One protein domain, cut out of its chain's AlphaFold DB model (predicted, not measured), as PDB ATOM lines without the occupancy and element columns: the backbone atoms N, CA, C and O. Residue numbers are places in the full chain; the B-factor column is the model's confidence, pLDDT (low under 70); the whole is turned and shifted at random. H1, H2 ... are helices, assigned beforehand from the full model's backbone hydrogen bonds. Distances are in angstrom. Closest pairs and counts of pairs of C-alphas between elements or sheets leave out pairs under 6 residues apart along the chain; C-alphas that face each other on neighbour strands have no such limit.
ATOM      1  N   ALA A  43     -13.865 -10.497  40.714       94.75
ATOM      2  CA  ALA A  43     -14.339  -9.538  41.701       94.75
ATOM      3  C   ALA A  43     -15.874  -9.450  41.756       94.75
ATOM      4  O   ALA A  43     -16.419  -9.196  42.828       94.75
ATOM      5  N   GLN A  44     -16.594  -9.726  40.658       93.56
ATOM      6  CA  GLN A  44     -18.064  -9.801  40.695       93.56
ATOM      7  C   GLN A  44     -18.609 -10.910  41.611       93.56
ATOM      8  O   GLN A  44     -19.754 -10.817  42.047       93.56
ATOM      9  N   HIS A  45     -17.810 -11.938  41.917       91.81
ATOM     10  CA  HIS A  45     -18.168 -13.005  42.858       91.81
ATOM     11  C   HIS A  45     -17.624 -12.754  44.274       91.81
ATOM     12  O   HIS A  45     -17.736 -13.627  45.133       91.81
ATOM     13  N   GLY A  46     -17.033 -11.580  44.528       93.69
ATOM     14  CA  GLY A  46     -16.485 -11.217  45.835       93.69
ATOM     15  C   GLY A  46     -15.272 -12.049  46.253       93.69
ATOM     16  O   GLY A  46     -15.026 -12.188  47.446       93.69
ATOM     17  N   LEU A  47     -14.541 -12.628  45.294       93.50
ATOM     18  CA  LEU A  47     -13.365 -13.452  45.562       93.50
ATOM     19  C   LEU A  47     -12.067 -12.684  45.318       93.50
ATOM     20  O   LEU A  47     -11.931 -11.913  44.368       93.50
ATOM     21  N   THR A  48     -11.071 -12.976  46.143       96.19
ATOM     22  CA  THR A  48      -9.670 -12.638  45.892       96.19
ATOM     23  C   THR A  48      -8.974 -13.741  45.092       96.19
ATOM     24  O   THR A  48      -9.403 -14.897  45.067       96.19
ATOM     25  N   ILE A  49      -7.829 -13.413  44.486       97.06
ATOM     26  CA  ILE A  49      -6.971 -14.398  43.801       97.06
ATOM     27  C   ILE A  49      -6.580 -15.536  44.753       97.06
ATOM     28  O   ILE A  49      -6.605 -16.705  44.377       97.06
ATOM     29  N   LYS A  50      -6.233 -15.199  46.002       96.75
ATOM     30  CA  LYS A  50      -5.820 -16.180  47.012       96.75
ATOM     31  C   LYS A  50      -6.951 -17.154  47.335       96.75
ATOM     32  O   LYS A  50      -6.706 -18.357  47.403       96.75
ATOM     33  N   GLU A  51      -8.168 -16.648  47.512       96.50
ATOM     34  CA  GLU A  51      -9.339 -17.486  47.772       96.50
ATOM     35  C   GLU A  51      -9.639 -18.384  46.576       96.50
ATOM     36  O   GLU A  51      -9.759 -19.593  46.758       96.50
ATOM     37  N   PHE A  52      -9.666 -17.841  45.356       96.12
ATOM     38  CA  PHE A  52      -9.910 -18.634  44.148       96.12
ATOM     39  C   PHE A  52      -8.874 -19.745  43.942       96.12
ATOM     40  O   PHE A  52      -9.227 -20.866  43.593       96.12
ATOM     41  N   MET A  53      -7.594 -19.465  44.202       95.56
ATOM     42  CA  MET A  53      -6.522 -20.456  44.045       95.56
ATOM     43  C   MET A  53      -6.480 -21.502  45.173       95.56
ATOM     44  O   MET A  53      -5.770 -22.509  45.049       95.56
ATOM     45  N   SER A  54      -7.233 -21.307  46.259       94.81
ATOM     46  CA  SER A  54      -7.418 -22.326  47.296       94.81
ATOM     47  C   SER A  54      -8.361 -23.432  46.819       94.81
ATOM     48  O   SER A  54      -9.255 -23.194  46.011       94.81
ATOM     49  N   GLU A  55      -8.204 -24.650  47.342       93.56
ATOM     50  CA  GLU A  55      -9.128 -25.748  47.028       93.56
ATOM     51  C   GLU A  55     -10.576 -25.397  47.399       93.56
ATOM     52  O   GLU A  55     -11.491 -25.599  46.601       93.56
ATOM     53  N   GLN A  56     -10.784 -24.833  48.592       93.12
ATOM     54  CA  GLN A  56     -12.113 -24.472  49.073       93.12
ATOM     55  C   GLN A  56     -12.778 -23.424  48.174       93.12
ATOM     56  O   GLN A  56     -13.937 -23.590  47.795       93.12
ATOM     57  N   GLY A  57     -12.058 -22.355  47.826       93.56
ATOM     58  CA  GLY A  57     -12.601 -21.288  46.988       93.56
ATOM     59  C   GLY A  57     -12.854 -21.742  45.554       93.56
ATOM     60  O   GLY A  57     -13.919 -21.447  45.016       93.56
ATOM     61  N   PHE A  58     -11.948 -22.533  44.971       93.69
ATOM     62  CA  PHE A  58     -12.130 -23.088  43.631       93.69
ATOM     63  C   PHE A  58     -13.369 -23.990  43.546       93.69
ATOM     64  O   PHE A  58     -14.220 -23.814  42.673       93.69
ATOM     65  N   ARG A  59     -13.516 -24.924  44.498       93.00
ATOM     66  CA  ARG A  59     -14.691 -25.803  44.566       93.00
ATOM     67  C   ARG A  59     -15.977 -25.012  44.765       93.00
ATOM     68  O   ARG A  59     -16.970 -25.309  44.107       93.00
ATOM     69  N   LYS A  60     -15.959 -24.001  45.641       91.88
ATOM     70  CA  LYS A  60     -17.109 -23.120  45.887       91.88
ATOM     71  C   LYS A  60     -17.522 -22.380  44.616       91.88
ATOM     72  O   LYS A  60     -18.710 -22.320  44.325       91.88
ATOM     73  N   PHE A  61     -16.561 -21.844  43.867       91.75
ATOM     74  CA  PHE A  61     -16.821 -21.095  42.640       91.75
ATOM     75  C   PHE A  61     -17.499 -21.958  41.568       91.75
ATOM     76  O   PHE A  61     -18.546 -21.587  41.051       91.75
ATOM     77  N   TYR A  62     -16.941 -23.138  41.286       89.69
ATOM     78  CA  TYR A  62     -17.453 -24.055  40.260       89.69
ATOM     79  C   TYR A  62     -18.535 -25.022  40.764       89.69
ATOM     80  O   TYR A  62     -18.892 -25.956  40.051       89.69
ATOM     81  N   LYS A  63     -19.033 -24.839  41.997       90.12
ATOM     82  CA  LYS A  63     -19.980 -25.753  42.661       90.12
ATOM     83  C   LYS A  63     -19.529 -27.231  42.594       90.12
ATOM     84  O   LYS A  63     -20.345 -28.133  42.423       90.12
ATOM     85  N   MET A  64     -18.223 -27.496  42.709       90.75
ATOM     86  CA  MET A  64     -17.668 -28.850  42.576       90.75
ATOM     87  C   MET A  64     -17.950 -29.708  43.820       90.75
ATOM     88  O   MET A  64     -17.669 -29.256  44.937       90.75
ATOM     89  N   PRO A  65     -18.383 -30.975  43.660       91.56
ATOM     90  CA  PRO A  65     -18.542 -31.900  44.779       91.56
ATOM     91  C   PRO A  65     -17.225 -32.156  45.520       91.56
ATOM     92  O   PRO A  65     -16.134 -32.099  44.942       91.56
ATOM     93  N   LYS A  66     -17.317 -32.484  46.811       88.62
ATOM     94  CA  LYS A  66     -16.156 -32.895  47.613       88.62
ATOM     95  C   LYS A  66     -15.583 -34.211  47.068       88.62
ATOM     96  O   LYS A  66     -16.335 -35.107  46.708       88.62
ATOM     97  N   GLY A  67     -14.256 -34.327  47.018       87.31
ATOM     98  CA  GLY A  67     -13.563 -35.544  46.572       87.31
ATOM     99  C   GLY A  67     -13.316 -35.640  45.063       87.31
ATOM    100  O   GLY A  67     -12.446 -36.399  44.653       87.31
ATOM    101  N   VAL A  68     -13.984 -34.826  44.236       92.12
ATOM    102  CA  VAL A  68     -13.636 -34.703  42.809       92.12
ATOM    103  C   VAL A  68     -12.252 -34.051  42.694       92.12
ATOM    104  O   VAL A  68     -12.057 -33.002  43.321       92.12
ATOM    105  N   PRO A  69     -11.287 -34.623  41.950       94.50
ATOM    106  CA  PRO A  69      -9.977 -34.006  41.763       94.50
ATOM    107  C   PRO A  69     -10.098 -32.585  41.209       94.50
ATOM    108  O   PRO A  69     -10.929 -32.314  40.341       94.50
ATOM    109  N   LEU A  70      -9.285 -31.663  41.730       92.25
ATOM    110  CA  LEU A  70      -9.193 -30.332  41.139       92.25
ATOM    111  C   LEU A  70      -8.391 -30.400  39.838       92.25
ATOM    112  O   LEU A  70      -7.479 -31.225  39.735       92.25
ATOM    113  N   PRO A  71      -8.651 -29.471  38.905       92.50
ATOM    114  CA  PRO A  71      -7.718 -29.181  37.835       92.50
ATOM    115  C   PRO A  71      -6.321 -28.876  38.376       92.50
ATOM    116  O   PRO A  71      -6.152 -28.372  39.502       92.50
ATOM    117  N   ASP A  72      -5.311 -29.149  37.555       94.19
ATOM    118  CA  ASP A  72      -3.939 -28.841  37.925       94.19
ATOM    119  C   ASP A  72      -3.734 -27.326  38.119       94.19
ATOM    120  O   ASP A  72      -4.586 -26.476  37.837       94.19
ATOM    121  N   ARG A  73      -2.583 -26.953  38.680       91.88
ATOM    122  CA  ARG A  73      -2.309 -25.547  38.995       91.88
ATOM    123  C   ARG A  73      -2.255 -24.658  37.745       91.88
ATOM    124  O   ARG A  73      -2.581 -23.477  37.863       91.88
ATOM    125  N   ALA A  74      -1.817 -25.185  36.603       91.50
ATOM    126  CA  ALA A  74      -1.731 -24.431  35.360       91.50
ATOM    127  C   ALA A  74      -3.133 -24.164  34.799       91.50
ATOM    128  O   ALA A  74      -3.454 -23.012  34.506       91.50
ATOM    129  N   GLU A  75      -4.002 -25.173  34.770       89.31
ATOM    130  CA  GLU A  75      -5.392 -25.027  34.334       89.31
ATOM    131  C   GLU A  75      -6.159 -24.040  35.224       89.31
ATOM    132  O   GLU A  75      -6.813 -23.124  34.722       89.31
ATOM    133  N   ARG A  76      -5.992 -24.128  36.553       91.50
ATOM    134  CA  ARG A  76      -6.603 -23.157  37.482       91.50
ATOM    135  C   ARG A  76      -6.092 -21.735  37.269       91.50
ATOM    136  O   ARG A  76      -6.855 -20.783  37.413       91.50
ATOM    137  N   LYS A  77      -4.814 -21.567  36.915       91.88
ATOM    138  CA  LYS A  77      -4.252 -20.251  36.584       91.88
ATOM    139  C   LYS A  77      -4.842 -19.704  35.281       91.88
ATOM    140  O   LYS A  77      -5.149 -18.519  35.226       91.88
ATOM    141  N   ASN A  78      -5.050 -20.551  34.276       88.06
ATOM    142  CA  ASN A  78      -5.698 -20.146  33.027       88.06
ATOM    143  C   ASN A  78      -7.146 -19.700  33.276       88.06
ATOM    144  O   ASN A  78      -7.550 -18.629  32.835       88.06
ATOM    145  N   GLN A  79      -7.898 -20.455  34.077       89.62
ATOM    146  CA  GLN A  79      -9.256 -20.081  34.487       89.62
ATOM    147  C   GLN A  79      -9.286 -18.768  35.277       89.62
ATOM    148  O   GLN A  79     -10.148 -17.924  35.036       89.62
ATOM    149  N   LEU A  80      -8.325 -18.556  36.182       92.81
ATOM    150  CA  LEU A  80      -8.173 -17.282  36.879       92.81
ATOM    151  C   LEU A  80      -7.935 -16.131  35.894       92.81
ATOM    152  O   LEU A  80      -8.578 -15.094  36.024       92.81
ATOM    153  N   ASN A  81      -7.034 -16.299  34.925       91.44
ATOM    154  CA  ASN A  81      -6.743 -15.261  33.937       91.44
ATOM    155  C   ASN A  81      -8.005 -14.873  33.156       91.44
ATOM    156  O   ASN A  81      -8.316 -13.689  33.081       91.44
ATOM    157  N   HIS A  82      -8.811 -15.849  32.724       88.31
ATOM    158  CA  HIS A  82     -10.096 -15.570  32.077       88.31
ATOM    159  C   HIS A  82     -11.055 -14.769  32.961       88.31
ATOM    160  O   HIS A  82     -11.719 -13.845  32.491       88.31
ATOM    161  N   LEU A  83     -11.118 -15.074  34.260       91.94
ATOM    162  CA  LEU A  83     -11.915 -14.285  35.200       91.94
ATOM    163  C   LEU A  83     -11.359 -12.869  35.383       91.94
ATOM    164  O   LEU A  83     -12.131 -11.940  35.594       91.94
ATOM    165  N   LEU A  84     -10.044 -12.679  35.317       93.81
ATOM    166  CA  LEU A  84      -9.426 -11.357  35.428       93.81
ATOM    167  C   LEU A  84      -9.609 -10.509  34.159       93.81
ATOM    168  O   LEU A  84      -9.692  -9.287  34.275       93.81
ATOM    169  N   GLU A  85      -9.703 -11.146  32.992       92.62
ATOM    170  CA  GLU A  85      -9.936 -10.520  31.681       92.62
ATOM    171  C   GLU A  85     -11.419 -10.248  31.394       92.62
ATOM    172  O   GLU A  85     -11.749  -9.343  30.633       92.62
ATOM    173  N   THR A  86     -12.319 -11.000  32.031       94.00
ATOM    174  CA  THR A  86     -13.770 -10.791  31.940       94.00
ATOM    175  C   THR A  86     -14.141  -9.375  32.372       94.00
ATOM    176  O   THR A  86     -13.728  -8.922  33.438       94.00
TER     177      THR A  86
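Overview. This is residues 43 to 86 of the 199 residues of an uncharacterized protein of Euryarchaeota archaeon (UniProt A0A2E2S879). The longest helix, H3, makes one side of the domain, and two short helices, H1 and H2, meet at a corner on the other side. H1 packs on part of H3, while a wide loop of residues 62 to 72 joins H2 to H3 at one end. The printed part has 44 residues with three named helices, in the order H1, H2, H3, and no named strand: all helix. It is compact, with a radius of gyration of the C-alphas of 10.0 A and spans of 29 by 21 by 15 A.

Along the chain. H3, residues 73 to 85, is 18.4 A long, from C-alpha 73 at (-2.309, -25.547, 38.995) to C-alpha 85 at (-9.936, -10.520, 31.681). H1 is residues 49 to 53, 6.1 A, beginning at C-alpha 49 at (-6.971, -14.398, 43.801). H2 is residues 55 to 61, 10.0 A.

Arrangement. H3 touches H1 with residues 76 to 80 alone; the closest C-alphas, of Arg 76 and Met 53, are 7.1 A apart. H1 and H2 touch only at the corner by their tight link, closest at the C-alphas of Phe 52 and Phe 58, 5.0 A. H2 and H3 are only just apart, closest 8.3 A. In H1, H2 and H3 every O i to N i+4 pair is within hydrogen-bond range.

Size, cuts and confidence. The C-alphas farthest apart, of Gly 67 and Glu 85, are 29.3 A apart. The printed part has no cut. The link from H2 to H3 is long, 11 residues. No printed residue is under 70 in pLDDT.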